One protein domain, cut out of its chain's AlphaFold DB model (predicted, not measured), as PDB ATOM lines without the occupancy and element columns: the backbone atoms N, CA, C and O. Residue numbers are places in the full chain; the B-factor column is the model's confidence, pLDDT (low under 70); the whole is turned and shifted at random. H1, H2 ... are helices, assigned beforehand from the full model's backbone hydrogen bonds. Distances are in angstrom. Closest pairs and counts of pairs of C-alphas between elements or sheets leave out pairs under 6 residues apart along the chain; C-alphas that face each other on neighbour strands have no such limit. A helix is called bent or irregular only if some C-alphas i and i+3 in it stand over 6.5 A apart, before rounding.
ATOM      1  N   GLU A   2     132.274 165.726 183.467       43.22
ATOM      2  CA  GLU A   2     131.020 165.623 184.233       43.22
ATOM      3  C   GLU A   2     129.827 166.414 183.654       43.22
ATOM      4  O   GLU A   2     128.701 165.925 183.636       43.22
ATOM      5  N   LEU A   3     130.069 167.603 183.090       43.78
ATOM      6  CA  LEU A   3     129.043 168.418 182.417       43.78
ATOM      7  C   LEU A   3     128.487 167.760 181.142       43.78
ATOM      8  O   LEU A   3     127.292 167.848 180.878       43.78
ATOM      9  N   ARG A   4     129.323 167.034 180.387       43.34
ATOM     10  CA  ARG A   4     128.912 166.299 179.175       43.34
ATOM     11  C   ARG A   4     128.068 165.069 179.521       43.34
ATOM     12  O   ARG A   4     127.091 164.782 178.841       43.34
ATOM     13  N   MET A   5     128.400 164.397 180.626       46.00
ATOM     14  CA  MET A   5     127.597 163.299 181.180       46.00
ATOM     15  C   MET A   5     126.233 163.792 181.678       46.00
ATOM     16  O   MET A   5     125.220 163.143 181.433       46.00
ATOM     17  N   LYS A   6     126.192 164.962 182.334       44.31
ATOM     18  CA  LYS A   6     124.949 165.591 182.805       44.31
ATOM     19  C   LYS A   6     124.066 166.045 181.634       44.31
ATOM     20  O   LYS A   6     122.875 165.757 181.658       44.31
ATOM     21  N   LYS A   7     124.642 166.636 180.580       47.41
ATOM     22  CA  LYS A   7     123.906 167.052 179.371       47.41
ATOM     23  C   LYS A   7     123.290 165.855 178.629       47.41
ATOM     24  O   LYS A   7     122.083 165.842 178.412       47.41
ATOM     25  N   ASN A   8     124.064 164.784 178.421       45.06
ATOM     26  CA  ASN A   8     123.558 163.531 177.842       45.06
ATOM     27  C   ASN A   8     122.481 162.856 178.710       45.06
ATOM     28  O   ASN A   8     121.584 162.202 178.189       45.06
ATOM     29  N   LYS A   9     122.561 162.980 180.042       43.00
ATOM     30  CA  LYS A   9     121.560 162.421 180.965       43.00
ATOM     31  C   LYS A   9     120.239 163.199 180.926       43.00
ATOM     32  O   LYS A   9     119.182 162.592 181.072       43.00
ATOM     33  N   VAL A  10     120.303 164.515 180.723       49.59
ATOM     34  CA  VAL A  10     119.129 165.389 180.593       49.59
ATOM     35  C   VAL A  10     118.459 165.209 179.231       49.59
ATOM     36  O   VAL A  10     117.247 165.027 179.194       49.59
ATOM     37  N   GLU A  11     119.221 165.144 178.135       51.00
ATOM     38  CA  GLU A  11     118.678 164.822 176.803       51.00
ATOM     39  C   GLU A  11     118.052 163.425 176.768       51.00
ATOM     40  O   GLU A  11     116.939 163.272 176.272       51.00
ATOM     41  N   LYS A  12     118.689 162.421 177.391       52.53
ATOM     42  CA  LYS A  12     118.094 161.080 177.534       52.53
ATOM     43  C   LYS A  12     116.752 161.108 178.260       52.53
ATOM     44  O   LYS A  12     115.794 160.526 177.766       52.53
ATOM     45  N   LYS A  13     116.667 161.802 179.402       52.00
ATOM     46  CA  LYS A  13     115.408 161.927 180.154       52.00
ATOM     47  C   LYS A  13     114.338 162.693 179.376       52.00
ATOM     48  O   LYS A  13     113.167 162.361 179.485       52.00
ATOM     49  N   ALA A  14     114.720 163.703 178.596       52.94
ATOM     50  CA  ALA A  14     113.779 164.467 177.784       52.94
ATOM     51  C   ALA A  14     113.185 163.625 176.644       52.94
ATOM     52  O   ALA A  14     111.998 163.751 176.357       52.94
ATOM     53  N   ILE A  15     113.982 162.745 176.034       54.94
ATOM     54  CA  ILE A  15     113.521 161.813 174.994       54.94
ATOM     55  C   ILE A  15     112.610 160.734 175.597       54.94
ATOM     56  O   ILE A  15     111.551 160.450 175.047       54.94
ATOM     57  N   GLU A  16     112.966 160.188 176.763       54.09
ATOM     58  CA  GLU A  16     112.174 159.174 177.478       54.09
ATOM     59  C   GLU A  16     110.799 159.712 177.921       54.09
ATOM     60  O   GLU A  16     109.774 159.084 177.669       54.09
ATOM     61  N   ILE A  17     110.752 160.933 178.468       58.41
ATOM     62  CA  ILE A  17     109.500 161.597 178.877       58.41
ATOM     63  C   ILE A  17     108.618 161.947 177.667       58.41
ATOM     64  O   ILE A  17     107.390 161.889 177.759       58.41
ATOM     65  N   LYS A  18     109.213 162.308 176.521       56.09
ATOM     66  CA  LYS A  18     108.462 162.551 175.278       56.09
ATOM     67  C   LYS A  18     107.852 161.256 174.727       56.09
ATOM     68  O   LYS A  18     106.674 161.262 174.379       56.09
ATOM     69  N   ALA A  19     108.603 160.154 174.747       50.09
ATOM     70  CA  ALA A  19     108.125 158.841 174.310       50.09
ATOM     71  C   ALA A  19     106.995 158.284 175.201       50.09
ATOM     72  O   ALA A  19     106.095 157.606 174.709       50.09
ATOM     73  N   GLU A  20     106.999 158.578 176.507       54.19
ATOM     74  CA  GLU A  20     105.892 158.204 177.400       54.19
ATOM     75  C   GLU A  20     104.624 159.032 177.158       54.19
ATOM     76  O   GLU A  20     103.536 158.458 177.120       54.19
ATOM     77  N   ARG A  21     104.742 160.346 176.912       52.31
ATOM     78  CA  ARG A  21     103.591 161.214 176.582       52.31
ATOM     79  C   ARG A  21     102.965 160.899 175.220       52.31
ATOM     80  O   ARG A  21     101.771 161.107 175.032       52.31
ATOM     81  N   ALA A  22     103.737 160.354 174.282       49.97
ATOM     82  CA  ALA A  22     103.244 159.964 172.961       49.97
ATOM     83  C   ALA A  22     102.308 158.736 172.977       49.97
ATOM     84  O   ALA A  22     101.596 158.496 172.002       49.97
ATOM     85  N   LYS A  23     102.252 157.971 174.080       51.78
ATOM     86  CA  LYS A  23     101.355 156.806 174.216       51.78
ATOM     87  C   LYS A  23      99.870 157.181 174.349       51.78
ATOM     88  O   LYS A  23      99.027 156.304 174.186       51.78
ATOM     89  N   GLU A  24      99.539 158.451 174.603       52.19
ATOM     90  CA  GLU A  24      98.156 158.911 174.825       52.19
ATOM     91  C   GLU A  24      97.459 159.474 173.565       52.19
ATOM     92  O   GLU A  24      96.232 159.571 173.548       52.19
ATOM     93  N   PRO A  44     101.153 149.676 140.049       57.56
ATOM     94  CA  PRO A  44     100.708 149.175 141.341       57.56
ATOM     95  C   PRO A  44     101.758 149.542 142.395       57.56
ATOM     96  O   PRO A  44     102.962 149.305 142.221       57.56
ATOM     97  N   ASN A  45     101.305 150.182 143.470       74.81
ATOM     98  CA  ASN A  45     102.081 150.328 144.690       74.81
ATOM     99  C   ASN A  45     102.658 148.955 145.044       74.81
ATOM    100  O   ASN A  45     101.937 147.965 145.023       74.81
ATOM    101  N   TRP A  46     103.965 148.886 145.294       86.88
ATOM    102  CA  TRP A  46     104.587 147.647 145.754       86.88
ATOM    103  C   TRP A  46     103.888 147.194 147.032       86.88
ATOM    104  O   TRP A  46     103.919 147.896 148.045       86.88
ATOM    105  N   THR A  47     103.227 146.048 146.959       90.75
ATOM    106  CA  THR A  47     102.624 145.389 148.109       90.75
ATOM    107  C   THR A  47     103.717 144.791 148.983       90.75
ATOM    108  O   THR A  47     104.840 144.554 148.532       90.75
ATOM    109  N   LEU A  48     103.396 144.538 150.250       90.00
ATOM    110  CA  LEU A  48     104.347 143.924 151.170       90.00
ATOM    111  C   LEU A  48     104.796 142.539 150.679       90.00
ATOM    112  O   LEU A  48     105.989 142.259 150.687       90.00
ATOM    113  N   GLY A  49     103.873 141.736 150.139       91.50
ATOM    114  CA  GLY A  49     104.196 140.442 149.531       91.50
ATOM    115  C   GLY A  49     105.151 140.553 148.339       91.50
ATOM    116  O   GLY A  49     106.140 139.831 148.285       91.50
ATOM    117  N   GLU A  50     104.928 141.503 147.423       93.62
ATOM    118  CA  GLU A  50     105.859 141.738 146.305       93.62
ATOM    119  C   GLU A  50     107.254 142.172 146.790       93.62
ATOM    120  O   GLU A  50     108.259 141.822 146.175       93.62
ATOM    121  N   MET A  51     107.329 142.935 147.890       94.56
ATOM    122  CA  MET A  51     108.604 143.337 148.492       94.56
ATOM    123  C   MET A  51     109.355 142.141 149.085       94.56
ATOM    124  O   MET A  51     110.556 142.038 148.862       94.56
ATOM    125  N   PHE A  52     108.666 141.224 149.769       93.94
ATOM    126  CA  PHE A  52     109.278 139.992 150.274       93.94
ATOM    127  C   PHE A  52     109.826 139.114 149.153       93.94
ATOM    128  O   PHE A  52     110.968 138.675 149.240       93.94
ATOM    129  N   VAL A  53     109.052 138.915 148.081       94.62
ATOM    130  CA  VAL A  53     109.512 138.161 146.904       94.62
ATOM    131  C   VAL A  53     110.789 138.781 146.339       94.62
ATOM    132  O   VAL A  53     111.771 138.077 146.137       94.62
ATOM    133  N   LEU A  54     110.821 140.105 146.157       93.94
ATOM    134  CA  LEU A  54     112.017 140.794 145.669       93.94
ATOM    135  C   LEU A  54     113.235 140.568 146.576       93.94
ATOM    136  O   LEU A  54     114.323 140.314 146.068       93.94
ATOM    137  N   VAL A  55     113.072 140.690 147.896       93.81
ATOM    138  CA  VAL A  55     114.172 140.509 148.858       93.81
ATOM    139  C   VAL A  55     114.682 139.070 148.841       93.81
ATOM    140  O   VAL A  55     115.892 138.867 148.773       93.81
ATOM    141  N   ASN A  56     113.776 138.090 148.821       93.06
ATOM    142  CA  ASN A  56     114.123 136.675 148.717       93.06
ATOM    143  C   ASN A  56     114.930 136.394 147.444       93.06
ATOM    144  O   ASN A  56     116.016 135.832 147.519       93.06
ATOM    145  N   GLU A  57     114.464 136.869 146.287       92.56
ATOM    146  CA  GLU A  57     115.179 136.659 145.023       92.56
ATOM    147  C   GLU A  57     116.525 137.396 144.964       92.56
ATOM    148  O   GLU A  57     117.463 136.957 144.306       92.56
ATOM    149  N   VAL A  58     116.675 138.525 145.659       89.62
ATOM    150  CA  VAL A  58     117.982 139.192 145.773       89.62
ATOM    151  C   VAL A  58     118.958 138.383 146.634       89.62
ATOM    152  O   VAL A  58     120.161 138.438 146.366       89.62
ATOM    153  N   ALA A  59     118.459 137.654 147.638       88.81
ATOM    154  CA  ALA A  59     119.253 136.785 148.502       88.81
ATOM    155  C   ALA A  59     119.665 135.478 147.804       88.81
ATOM    156  O   ALA A  59     120.777 135.005 148.018       88.81
ATOM    157  N   THR A  60     118.800 134.915 146.951       86.12
ATOM    158  CA  THR A  60     119.082 133.666 146.217       86.12
ATOM    159  C   THR A  60     120.067 133.855 145.066       86.12
ATOM    160  O   THR A  60     120.771 132.916 144.701       86.12
ATOM    161  N   VAL A  61     120.128 135.047 144.468       82.00
ATOM    162  CA  VAL A  61     121.018 135.304 143.333       82.00
ATOM    163  C   VAL A  61     122.466 135.467 143.791       82.00
ATOM    164  O   VAL A  61     122.842 136.485 144.377       82.00
ATOM    165  N   GLU A  62     123.274 134.464 143.444       60.75
ATOM    166  CA  GLU A  62     124.687 134.323 143.802       60.75
ATOM    167  C   GLU A  62     125.553 135.547 143.442       60.75
ATOM    168  O   GLU A  62     125.321 136.281 142.463       60.75
ATOM    169  N   SER A  63     126.595 135.745 144.260       57.66
ATOM    170  CA  SER A  63     127.521 136.886 144.270       57.66
ATOM    171  C   SER A  63     128.201 137.167 142.929       57.66
ATOM    172  O   SER A  63     128.546 138.316 142.634       57.66
ATOM    173  N   ASP A  64     128.343 136.158 142.078       54.16
ATOM    174  CA  ASP A  64     129.119 136.238 140.835       54.16
ATOM    175  C   ASP A  64     128.430 137.091 139.759       54.16
ATOM    176  O   ASP A  64     129.053 137.581 138.815       54.16
ATOM    177  N   SER A  65     127.137 137.366 139.946       58.06
ATOM    178  CA  SER A  65     126.322 138.214 139.072       58.06
ATOM    179  C   SER A  65     126.176 139.667 139.568       58.06
ATOM    180  O   SER A  65     125.572 140.507 138.899       58.06
ATOM    181  N   THR A  66     126.743 140.017 140.729       52.03
ATOM    182  CA  THR A  66     126.430 141.243 141.505       52.03
ATOM    183  C   THR A  66     126.712 142.592 140.836       52.03
ATOM    184  O   THR A  66     126.307 143.623 141.377       52.03
ATOM    185  N   LYS A  67     127.364 142.630 139.669       59.66
ATOM    186  CA  LYS A  67     127.847 143.879 139.045       59.66
ATOM    187  C   LYS A  67     127.186 144.235 137.710       59.66
ATOM    188  O   LYS A  67     127.596 145.211 137.084       59.66
ATOM    189  N   THR A  68     126.184 143.488 137.247       61.94
ATOM    190  CA  THR A  68     125.727 143.579 135.849       61.94
ATOM    191  C   THR A  68     124.208 143.684 135.689       61.94
ATOM    192  O   THR A  68     123.413 143.343 136.565       61.94
ATOM    193  N   ILE A  69     123.789 144.131 134.500       65.88
ATOM    194  CA  ILE A  69     122.394 144.107 134.027       65.88
ATOM    195  C   ILE A  69     121.824 142.673 134.063       65.88
ATOM    196  O   ILE A  69     120.623 142.499 134.254       65.88
ATOM    197  N   SER A  70     122.669 141.640 133.935       79.62
ATOM    198  CA  SER A  70     122.226 140.241 133.948       79.62
ATOM    199  C   SER A  70     121.650 139.792 135.297       79.62
ATOM    200  O   SER A  70     120.633 139.102 135.278       79.62
ATOM    201  N   LYS A  71     122.186 140.243 136.446       86.75
ATOM    202  CA  LYS A  71     121.601 139.950 137.775       86.75
ATOM    203  C   LYS A  71     120.168 140.439 137.877       86.75
ATOM    204  O   LYS A  71     119.258 139.679 138.187       86.75
ATOM    205  N   TRP A  72     119.954 141.716 137.582       90.06
ATOM    206  CA  TRP A  72     118.629 142.315 137.711       90.06
ATOM    207  C   TRP A  72     117.635 141.754 136.700       90.06
ATOM    208  O   TRP A  72     116.440 141.716 136.987       90.06
ATOM    209  N   LYS A  73     118.117 141.310 135.533       91.12
ATOM    210  CA  LYS A  73     117.291 140.584 134.570       91.12
ATOM    211  C   LYS A  73     116.804 139.264 135.163       91.12
ATOM    212  O   LYS A  73     115.604 139.041 135.182       91.12
ATOM    213  N   HIS A  74     117.706 138.465 135.730       89.31
ATOM    214  CA  HIS A  74     117.344 137.194 136.355       89.31
ATOM    215  C   HIS A  74     116.388 137.376 137.546       89.31
ATOM    216  O   HIS A  74     115.355 136.720 137.609       89.31
ATOM    217  N   ILE A  75     116.652 138.356 138.419       91.50
ATOM    218  CA  ILE A  75     115.748 138.706 139.530       91.50
ATOM    219  C   ILE A  75     114.361 139.097 139.007       91.50
ATOM    220  O   ILE A  75     113.349 138.672 139.554       91.50
ATOM    221  N   SER A  76     114.301 139.920 137.956       93.75
ATOM    222  CA  SER A  76     113.036 140.335 137.339       93.75
ATOM    223  C   SER A  76     112.271 139.146 136.770       93.75
ATOM    224  O   SER A  76     111.066 139.055 136.991       93.75
ATOM    225  N   ASP A  77     112.956 138.229 136.089       93.12
ATOM    226  CA  ASP A  77     112.351 137.033 135.505       93.12
ATOM    227  C   ASP A  77     111.810 136.086 136.597       93.12
ATOM    228  O   ASP A  77     110.669 135.631 136.491       93.12
ATOM    229  N   ASN A  78     112.547 135.877 137.696       92.94
ATOM    230  CA  ASN A  78     112.083 135.075 138.837       92.94
ATOM    231  C   ASN A  78     110.894 135.727 139.556       92.94
ATOM    232  O   ASN A  78     109.890 135.071 139.828       92.94
ATOM    233  N   CYS A  79     110.960 137.041 139.800       93.00
ATOM    234  CA  CYS A  79     109.838 137.803 140.352       93.00
ATOM    235  C   CYS A  79     108.584 137.639 139.476       93.00
ATOM    236  O   CYS A  79     107.503 137.365 139.996       93.00
ATOM    237  N   ASN A  80     108.730 137.738 138.148       92.69
ATOM    238  CA  ASN A  80     107.626 137.548 137.206       92.69
ATOM    239  C   ASN A  80     107.030 136.134 137.305       92.69
ATOM    240  O   ASN A  80     105.806 135.999 137.296       92.69
ATOM    241  N   ALA A  81     107.869 135.100 137.439       93.75
ATOM    242  CA  ALA A  81     107.429 133.712 137.612       93.75
ATOM    243  C   ALA A  81     106.651 133.492 138.925       93.75
ATOM    244  O   ALA A  81     105.734 132.674 138.967       93.75
ATOM    245  N   LEU A  82     106.959 134.269 139.967       92.81
ATOM    246  CA  LEU A  82     106.262 134.272 141.259       92.81
ATOM    247  C   LEU A  82     105.033 135.204 141.291       92.81
ATOM    248  O   LEU A  82     104.464 135.455 142.353       92.81
ATOM    249  N   GLY A  83     104.605 135.725 140.137       90.75
ATOM    250  CA  GLY A  83     103.423 136.586 140.010       90.75
ATOM    251  C   GLY A  83     103.680 138.072 140.287       90.75
ATOM    252  O   GLY A  83     102.743 138.869 140.288       90.75
ATOM    253  N   VAL A  84     104.938 138.472 140.479       91.88
ATOM    254  CA  VAL A  84     105.359 139.868 140.656       91.88
ATOM    255  C   VAL A  84     105.804 140.425 139.306       91.88
ATOM    256  O   VAL A  84     106.991 140.468 138.990       91.88
ATOM    257  N   SER A  85     104.834 140.847 138.488       90.19
ATOM    258  CA  SER A  85     105.067 141.339 137.121       90.19
ATOM    259  C   SER A  85     105.729 142.725 137.093       90.19
ATOM    260  O   SER A  85     105.064 143.750 136.905       90.19
ATOM    261  N   ARG A  86     107.045 142.779 137.312       90.56
ATOM    262  CA  ARG A  86     107.846 144.009 137.413       90.56
ATOM    263  C   ARG A  86     109.047 143.925 136.482       90.56
ATOM    264  O   ARG A  86     109.669 142.880 136.339       90.56
ATOM    265  N   SER A  87     109.398 145.047 135.857       91.81
ATOM    266  CA  SER A  87     110.597 145.114 135.018       91.81
ATOM    267  C   SER A  87     111.875 145.164 135.854       91.81
ATOM    268  O   SER A  87     111.875 145.642 136.989       91.81
ATOM    269  N   LEU A  88     112.992 144.788 135.233       92.19
ATOM    270  CA  LEU A  88     114.354 144.899 135.767       92.19
ATOM    271  C   LEU A  88     114.596 146.213 136.523       92.19
ATOM    272  O   LEU A  88     115.012 146.214 137.681       92.19
ATOM    273  N   ASN A  89     114.294 147.343 135.879       90.31
ATOM    274  CA  ASN A  89     114.522 148.667 136.452       90.31
ATOM    275  C   ASN A  89     113.599 148.965 137.642       90.31
ATOM    276  O   ASN A  89     113.978 149.721 138.533       90.31
ATOM    277  N   GLN A  90     112.389 148.399 137.667       91.75
ATOM    278  CA  GLN A  90     111.471 148.547 138.797       91.75
ATOM    279  C   GLN A  90     111.958 147.749 140.006       91.75
ATOM    280  O   GLN A  90     111.980 148.306 141.101       91.75
ATOM    281  N   CYS A  91     112.384 146.497 139.807       92.06
ATOM    282  CA  CYS A  91     112.965 145.666 140.864       92.06
ATOM    283  C   CYS A  91     114.219 146.321 141.449       92.06
ATOM    284  O   CYS A  91     114.298 146.519 142.659       92.06
ATOM    285  N   ARG A  92     115.146 146.763 140.589       91.44
ATOM    286  CA  ARG A  92     116.378 147.440 141.012       91.44
ATOM    287  C   ARG A  92     116.104 148.689 141.849       91.44
ATOM    288  O   ARG A  92     116.581 148.782 142.974       91.44
ATOM    289  N   ARG A  93     115.309 149.631 141.331       90.88
ATOM    290  CA  ARG A  93     114.991 150.877 142.053       90.88
ATOM    291  C   ARG A  93     114.274 150.606 143.369       90.88
ATOM    292  O   ARG A  93     114.485 151.317 144.347       90.88
ATOM    293  N   LYS A  94     113.401 149.594 143.398       93.12
ATOM    294  CA  LYS A  94     112.698 149.226 144.625       93.12
ATOM    295  C   LYS A  94     113.656 148.656 145.665       93.12
ATOM    296  O   LYS A  94     113.548 149.048 146.822       93.12
ATOM    297  N   TRP A  95     114.579 147.788 145.257       93.31
ATOM    298  CA  TRP A  95     115.625 147.278 146.137       93.31
ATOM    299  C   TRP A  95     116.502 148.409 146.679       93.31
ATOM    300  O   TRP A  95     116.673 148.497 147.885       93.31
ATOM    301  N   GLU A  96     116.984 149.312 145.818       91.44
ATOM    302  CA  GLU A  96     117.803 150.466 146.230       91.44
ATOM    303  C   GLU A  96     117.081 151.322 147.288       91.44
ATOM    304  O   GLU A  96     117.668 151.669 148.309       91.44
ATOM    305  N   LEU A  97     115.781 151.583 147.103       92.00
ATOM    306  CA  LEU A  97     114.966 152.305 148.084       92.00
ATOM    307  C   LEU A  97     114.777 151.529 149.400       92.00
ATOM    308  O   LEU A  97     114.843 152.121 150.474       92.00
ATOM    309  N   LEU A  98     114.491 150.225 149.331       93.06
ATOM    310  CA  LEU A  98     114.327 149.382 150.522       93.06
ATOM    311  C   LEU A  98     115.627 149.297 151.319       93.06
ATOM    312  O   LEU A  98     115.606 149.400 152.542       93.06
ATOM    313  N   PHE A  99     116.746 149.152 150.617       91.38
ATOM    314  CA  PHE A  99     118.068 149.063 151.209       91.38
ATOM    315  C   PHE A  99     118.515 150.391 151.837       91.38
ATOM    316  O   PHE A  99     119.104 150.374 152.918       91.38
ATOM    317  N   ASP A 100     118.194 151.541 151.230       90.88
ATOM    318  CA  ASP A 100     118.414 152.865 151.840       90.88
ATOM    319  C   ASP A 100     117.668 152.999 153.176       90.88
ATOM    320  O   ASP A 100     118.254 153.333 154.208       90.88
ATOM    321  N   GLN A 101     116.372 152.672 153.178       90.06
ATOM    322  CA  GLN A 101     115.546 152.731 154.385       90.06
ATOM    323  C   GLN A 101     116.045 151.763 155.463       90.06
ATOM    324  O   GLN A 101     116.180 152.162 156.621       90.06
ATOM    325  N   TYR A 102     116.371 150.527 155.074       93.94
ATOM    326  CA  TYR A 102     117.013 149.538 155.936       93.94
ATOM    327  C   TYR A 102     118.301 150.091 156.552       93.94
ATOM    328  O   TYR A 102     118.458 150.044 157.768       93.94
ATOM    329  N   SER A 103     119.192 150.669 155.744       91.56
ATOM    330  CA  SER A 103     120.492 151.170 156.203       91.56
ATOM    331  C   SER A 103     120.332 152.281 157.236       91.56
ATOM    332  O   SER A 103     120.977 152.250 158.279       91.56
ATOM    333  N   ARG A 104     119.396 153.209 157.011       91.12
ATOM    334  CA  ARG A 104     119.075 154.287 157.962       91.12
ATOM    335  C   ARG A 104     118.541 153.753 159.287       91.12
ATOM    336  O   ARG A 104     118.967 154.205 160.347       91.12
ATOM    337  N   ILE A 105     117.636 152.773 159.238       91.25
ATOM    338  CA  ILE A 105     117.107 152.117 160.442       91.25
ATOM    339  C   ILE A 105     118.221 151.344 161.156       91.25
ATOM    340  O   ILE A 105     118.347 151.423 162.375       91.25
ATOM    341  N   LYS A 106     119.065 150.628 160.411       91.81
ATOM    342  CA  LYS A 106     120.163 149.835 160.964       91.81
ATOM    343  C   LYS A 106     121.210 150.717 161.638       91.81
ATOM    344  O   LYS A 106     121.633 150.412 162.751       91.81
ATOM    345  N   ASP A 107     121.598 151.817 161.002       89.69
ATOM    346  CA  ASP A 107     122.523 152.791 161.576       89.69
ATOM    347  C   ASP A 107     121.935 153.446 162.830       89.69
ATOM    348  O   ASP A 107     122.648 153.596 163.825       89.69
ATOM    349  N   TRP A 108     120.635 153.758 162.827       89.56
ATOM    350  CA  TRP A 108     119.937 154.225 164.023       89.56
ATOM    351  C   TRP A 108     119.999 153.202 165.162       89.56
ATOM    352  O   TRP A 108     120.393 153.558 166.267       89.56
ATOM    353  N   GLU A 109     119.668 151.935 164.908       89.00
ATOM    354  CA  GLU A 109     119.722 150.866 165.919       89.00
ATOM    355  C   GLU A 109     121.147 150.631 166.448       89.00
ATOM    356  O   GLU A 109     121.336 150.304 167.616       89.00
ATOM    357  N   MET A 110     122.177 150.841 165.623       85.75
ATOM    358  CA  MET A 110     123.573 150.755 166.070       85.75
ATOM    359  C   MET A 110     123.996 151.947 166.942       85.75
ATOM    360  O   MET A 110     124.793 151.789 167.873       85.75
ATOM    361  N   GLN A 111     123.530 153.153 166.616       82.06
ATOM    362  CA  GLN A 111     123.919 154.389 167.303       82.06
ATOM    363  C   GLN A 111     123.088 154.631 168.567       82.06
ATOM    364  O   GLN A 111     123.604 155.111 169.584       82.06
ATOM    365  N   SER A 112     121.807 154.277 168.523       77.69
ATOM    366  CA  SER A 112     120.882 154.416 169.632       77.69
ATOM    367  C   SER A 112     121.130 153.319 170.660       77.69
ATOM    368  O   SER A 112     120.919 152.138 170.425       77.69
ATOM    369  N   ARG A 113     121.558 153.720 171.859       65.88
ATOM    370  CA  ARG A 113     121.723 152.805 173.004       65.88
ATOM    371  C   ARG A 113     120.527 152.805 173.954       65.88
ATOM    372  O   ARG A 113     120.653 152.311 175.070       65.88
ATOM    373  N   VAL A 114     119.437 153.483 173.592       71.31
ATOM    374  CA  VAL A 114     118.352 153.808 174.535       71.31
ATOM    375  C   VAL A 114     116.975 153.582 173.938       71.31
ATOM    376  O   VAL A 114     116.117 153.052 174.630       71.31
ATOM    377  N   VAL A 115     116.757 153.967 172.678       83.06
ATOM    378  CA  VAL A 115     115.433 153.883 172.050       83.06
ATOM    379  C   VAL A 115     115.549 153.219 170.685       83.06
ATOM    380  O   VAL A 115     116.173 153.759 169.770       83.06
ATOM    381  N   SER A 116     114.948 152.040 170.560       86.31
ATOM    382  CA  SER A 116     114.854 151.320 169.289       86.31
ATOM    383  C   SER A 116     113.901 152.044 168.334       86.31
ATOM    384  O   SER A 116     112.880 152.586 168.761       86.31
ATOM    385  N   TYR A 117     114.210 152.012 167.037       86.56
ATOM    386  CA  TYR A 117     113.365 152.515 165.953       86.56
ATOM    387  C   TYR A 117     111.938 151.959 166.030       86.56
ATOM    388  O   TYR A 117     110.972 152.700 165.853       86.56
ATOM    389  N   TRP A 118     111.796 150.674 166.366       88.44
ATOM    390  CA  TRP A 118     110.497 149.996 166.463       88.44
ATOM    391  C   TRP A 118     109.617 150.522 167.603       88.44
ATOM    392  O   TRP A 118     108.423 150.235 167.633       88.44
ATOM    393  N   SER A 119     110.204 151.268 168.544       85.69
ATOM    394  CA  SER A 119     109.502 151.885 169.674       85.69
ATOM    395  C   SER A 119     109.220 153.376 169.468       85.69
ATOM    396  O   SER A 119     108.595 153.984 170.333       85.69
ATOM    397  N   LEU A 120     109.679 153.974 168.360       82.56
ATOM    398  CA  LEU A 120     109.458 155.389 168.069       82.56
ATOM    399  C   LEU A 120     108.033 155.649 167.563       82.56
ATOM    400  O   LEU A 120     107.462 154.881 166.780       82.56
ATOM    401  N   ASP A 121     107.480 156.784 167.977       78.69
ATOM    402  CA  ASP A 121     106.271 157.353 167.390       78.69
ATOM    403  C   ASP A 121     106.562 158.069 166.054       78.69
ATOM    404  O   ASP A 121     107.712 158.255 165.649       78.69
ATOM    405  N   CYS A 122     105.497 158.442 165.340       72.75
ATOM    406  CA  CYS A 122     105.594 159.092 164.031       72.75
ATOM    407  C   CYS A 122     106.329 160.436 164.089       72.75
ATOM    408  O   CYS A 122     107.069 160.760 163.162       72.75
ATOM    409  N   ASP A 123     106.103 161.217 165.143       74.56
ATOM    410  CA  ASP A 123     106.627 162.577 165.256       74.56
ATOM    411  C   ASP A 123     108.136 162.525 165.491       74.56
ATOM    412  O   ASP A 123     108.905 163.176 164.790       74.56
ATOM    413  N   SER A 124     108.571 161.629 166.373       78.31
ATOM    414  CA  SER A 124     109.975 161.310 166.606       78.31
ATOM    415  C   SER A 124     110.641 160.775 165.336       78.31
ATOM    416  O   SER A 124     111.753 161.179 165.005       78.31
ATOM    417  N   GLN A 125     109.969 159.897 164.578       80.06
ATOM    418  CA  GLN A 125     110.485 159.409 163.294       80.06
ATOM    419  C   GLN A 125     110.644 160.541 162.265       80.06
ATOM    420  O   GLN A 125     111.644 160.558 161.551       80.06
ATOM    421  N   LEU A 126     109.712 161.498 162.199       79.31
ATOM    422  CA  LEU A 126     109.810 162.674 161.324       79.31
ATOM    423  C   LEU A 126     110.947 163.609 161.737       79.31
ATOM    424  O   LEU A 126     111.746 164.005 160.887       79.31
ATOM    425  N   GLU A 127     111.031 163.951 163.025       78.75
ATOM    426  CA  GLU A 127     112.073 164.828 163.569       78.75
ATOM    427  C   GLU A 127     113.473 164.264 163.299       78.75
ATOM    428  O   GLU A 127     114.391 165.004 162.947       78.75
ATOM    429  N   LEU A 128     113.616 162.942 163.406       80.81
ATOM    430  CA  LEU A 128     114.868 162.219 163.184       80.81
ATOM    431  C   LEU A 128     115.096 161.825 161.721       80.81
ATOM    432  O   LEU A 128     116.088 161.164 161.419       80.81
ATOM    433  N   GLN A 129     114.184 162.202 160.819       82.75
ATOM    434  CA  GLN A 129     114.200 161.809 159.411       82.75
ATOM    435  C   GLN A 129     114.413 160.298 159.235       82.75
ATOM    436  O   GLN A 129     115.215 159.863 158.413       82.75
ATOM    437  N   LEU A 130     113.719 159.470 160.007       86.94
ATOM    438  CA  LEU A 130     113.703 158.021 159.836       86.94
ATOM    439  C   LEU A 130     112.511 157.610 158.959       86.94
ATOM    440  O   LEU A 130     111.515 158.334 158.882       86.94
ATOM    441  N   PRO A 131     112.575 156.453 158.275       86.25
ATOM    442  CA  PRO A 131     111.425 155.941 157.538       86.25
ATOM    443  C   PRO A 131     110.200 155.825 158.460       86.25
ATOM    444  O   PRO A 131     110.269 155.196 159.510       86.25
ATOM    445  N   LEU A 132     109.069 156.423 158.084       77.50
ATOM    446  CA  LEU A 132     107.869 156.473 158.943       77.50
ATOM    447  C   LEU A 132     107.140 155.137 159.070       77.50
ATOM    448  O   LEU A 132     106.410 154.882 160.029       77.50
ATOM    449  N   LEU A 133     107.275 154.302 158.047       79.62
ATOM    450  CA  LEU A 133     106.631 153.008 157.995       79.62
ATOM    451  C   LEU A 133     107.563 152.046 157.275       79.62
ATOM    452  O   LEU A 133     107.703 152.102 156.054       79.62
ATOM    453  N   PHE A 134     108.187 151.178 158.056       88.75
ATOM    454  CA  PHE A 134     108.945 150.045 157.564       88.75
ATOM    455  C   PHE A 134     108.463 148.791 158.280       88.75
ATOM    456  O   PHE A 134     108.087 148.846 159.453       88.75
ATOM    457  N   ASP A 135     108.416 147.683 157.555       91.81
ATOM    458  CA  ASP A 135     107.964 146.416 158.109       91.81
ATOM    459  C   ASP A 135     109.131 145.699 158.804       91.81
ATOM    460  O   ASP A 135     110.249 145.665 158.284       91.81
ATOM    461  N   LYS A 136     108.885 145.177 160.009       90.38
ATOM    462  CA  LYS A 136     109.929 144.573 160.842       90.38
ATOM    463  C   LYS A 136     110.421 143.244 160.279       90.38
ATOM    464  O   LYS A 136     111.619 142.975 160.321       90.38
ATOM    465  N   ASP A 137     109.518 142.453 159.720       92.62
ATOM    466  CA  ASP A 137     109.857 141.151 159.152       92.62
ATOM    467  C   ASP A 137     110.586 141.342 157.815       92.62
ATOM    468  O   ASP A 137     111.573 140.660 157.524       92.62
ATOM    469  N   LEU A 138     110.188 142.360 157.041       93.69
ATOM    470  CA  LEU A 138     110.921 142.777 155.844       93.69
ATOM    471  C   LEU A 138     112.339 143.264 156.180       93.69
ATOM    472  O   LEU A 138     113.277 142.950 155.452       93.69
ATOM    473  N   PHE A 139     112.511 144.006 157.280       94.25
ATOM    474  CA  PHE A 139     113.833 144.424 157.758       94.25
ATOM    475  C   PHE A 139     114.726 143.224 158.069       94.25
ATOM    476  O   PHE A 139     115.863 143.194 157.605       94.25
ATOM    477  N   GLY A 140     114.204 142.230 158.795       92.56
ATOM    478  CA  GLY A 140     114.939 140.997 159.088       92.56
ATOM    479  C   GLY A 140     115.323 140.228 157.821       92.56
ATOM    480  O   GLY A 140     116.460 139.791 157.693       92.56
ATOM    481  N   SER A 141     114.417 140.155 156.841       93.31
ATOM    482  CA  SER A 141     114.691 139.489 155.556       93.31
ATOM    483  C   SER A 141     115.807 140.185 154.766       93.31
ATOM    484  O   SER A 141     116.631 139.531 154.130       93.31
ATOM    485  N   ILE A 142     115.859 141.523 154.799       92.56
ATOM    486  CA  ILE A 142     116.942 142.292 154.165       92.56
ATOM    487  C   ILE A 142     118.253 142.100 154.932       92.56
ATOM    488  O   ILE A 142     119.299 141.954 154.306       92.56
ATOM    489  N   GLU A 143     118.214 142.092 156.264       92.81
ATOM    490  CA  GLU A 143     119.390 141.845 157.102       92.81
ATOM    491  C   GLU A 143     120.032 140.488 156.791       92.81
ATOM    492  O   GLU A 143     121.241 140.418 156.574       92.81
ATOM    493  N   GLU A 144     119.218 139.438 156.688       90.62
ATOM    494  CA  GLU A 144     119.660 138.099 156.302       90.62
ATOM    495  C   GLU A 144     120.260 138.081 154.888       90.62
ATOM    496  O   GLU A 144     121.367 137.580 154.693       90.62
ATOM    497  N   ALA A 145     119.589 138.710 153.916       86.56
ATOM    498  CA  ALA A 145     120.075 138.806 152.537       86.56
ATOM    499  C   ALA A 145     121.434 139.522 152.424       86.56
ATOM    500  O   ALA A 145     122.250 139.187 151.565       86.56
ATOM    501  N   VAL A 146     121.677 140.523 153.273       87.75
ATOM    502  CA  VAL A 146     122.944 141.266 153.322       87.75
ATOM    503  C   VAL A 146     124.034 140.436 153.990       87.75
ATOM    504  O   VAL A 146     125.147 140.383 153.474       87.75
ATOM    505  N   GLN A 147     123.720 139.757 155.095       84.31
ATOM    506  CA  GLN A 147     124.665 138.901 155.810       84.31
ATOM    507  C   GLN A 147     125.139 137.725 154.940       84.31
ATOM    508  O   GLN A 147     126.335 137.448 154.882       84.31
ATOM    509  N   ALA A 148     124.227 137.097 154.193       76.69
ATOM    510  CA  ALA A 148     124.549 136.002 153.276       76.69
ATOM    511  C   ALA A 148     125.540 136.408 152.164       76.69
ATOM    512  O   ALA A 148     126.289 135.571 151.667       76.69
ATOM    513  N   GLN A 149     125.588 137.693 151.791       67.00
ATOM    514  CA  GLN A 149     126.545 138.214 150.807       67.00
ATOM    515  C   GLN A 149     127.941 138.487 151.391       67.00
ATOM    516  O   GLN A 149     128.889 138.641 150.625       67.00
ATOM    517  N   GLU A 150     128.094 138.571 152.716       64.50
ATOM    518  CA  GLU A 150     129.390 138.818 153.368       64.50
ATOM    519  C   GLU A 150     130.163 137.522 153.682       64.50
ATOM    520  O   GLU A 150     131.379 137.562 153.877       64.50
ATOM    521  N   GLU A 151     129.491 136.367 153.723       54.97
ATOM    522  CA  GLU A 151     130.078 135.087 154.158       54.97
ATOM    523  C   GLU A 151     130.860 134.344 153.059       54.97
ATOM    524  O   GLU A 151     131.665 133.463 153.364       54.97
TER     525      GLU A 151
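What this domain is: This is residues 2 to 24 and 44 to 151 of the 255 residues of an uncharacterized protein of Coptis chinensis (UniProt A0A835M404). One long helix, H4, forms a beam; H2 and H6, side by side and running the same way, lie across one side of it, and H3 crosses it at its first end. Beyond the other end of H4 lies H1, a second long helix touching no other helix, with the short H5 near it and residues 2 to 11 sticking out free. The printed part has 131 residues with six named helices, H1 to H6 in that order along the chain, and no named strand; its class is all helix, with 95 residues in helices, and the helices that touch are mostly crossed. The whole is loose, with a radius of gyration of the C-alphas of 18.7 A, and only just elongated, spanning 57 by 34 by 19 A.

How they stand to each other: H4, residues 88 to 111, is the longest helix by residues, with 24, and its centre is the nearest to the mean of the C-alphas, at 4.9 A. H2, residues 48 to 60, only just touches it, with 3 pairs of C-alphas within 8 A; the closest C-alphas, those of Leu 54 and Cys 91, are 6.9 A apart, and the lines are about perpendicular at 90 degrees. H2 touches H4 with residues 54 to 55 alone, and H4 touches H2 with residues 91 to 95 alone. H6, residues 136 to 151, also only just touches H4, again with 3 pairs; the closest C-alphas are those of Tyr 102 and Phe 139, 6.3 A apart, and the lines are about perpendicular at 85 degrees. H2 and H6 touch with 14 pairs of C-alphas within 8 A, at a shallow tilt of 9 degrees, the same way; the C-alphas of Ala 59 and Ala 145 come closest, at 4.6 A. H3, residues 69 to 81, touches H4 with residues 72 to 76 alone, about perpendicular at 82 degrees; the closest C-alphas, those of Ser 76 and Leu 88, are 5.0 A apart. H3 touches H2 at a steep tilt of 49 degrees, opposite ways, with the C-alphas of Glu 57 and Ile 75 closest at 5.9 A. H2 and H4 are the hubs, touching 3 helices each. H5, residues 122 to 127, is apart from H4 and H6. H1, residues 2 to 24, is near H5, with 7 pairs of C-alphas within 10 A, and is apart from H4. Every O i to N i+4 pair is within hydrogen-bond range in H2, H3, H4 and H5; the counts are 17 of 19 in H1 and 9 of 12 in H6.

Where its parts are: H4 runs from C-alpha 88 at (114.354, 144.899, 135.767) to C-alpha 111 at (123.919, 154.389, 167.303), 34.3 A. H2 and H3 each measure 18.6 A from first to last C-alpha. H6 is 23.3 A long and ends at C-alpha 151, (130.078, 135.087, 154.158). H5 measures 8.7 A. H1 begins at C-alpha 2, (131.020, 165.623, 184.233), and is 34.8 A long; it is neither bent nor irregular, but only just: C-alphas 21 and 24 are 6.2 A apart.

The domain as a whole: The two C-alphas farthest apart, those of Glu 2 and Ala 81, are 61.2 A apart. Without residues 2 to 11 the body has 121 residues and spans 51 by 34 by 18 A. Residues 25 to 43 are not printed, and C-alphas 24 and 44 are 35.0 A apart across the cut, which lies in the link from H1 to H2. The links printed whole, H2 to H3, H3 to H4, H4 to H5 and H5 to H6, are short. The mean pLDDT of the printed part is 78.8; it is under 70 at residues 2 to 24, 44, 62 to 69, 113 and 149 to 151, and H1 has a mean of 50.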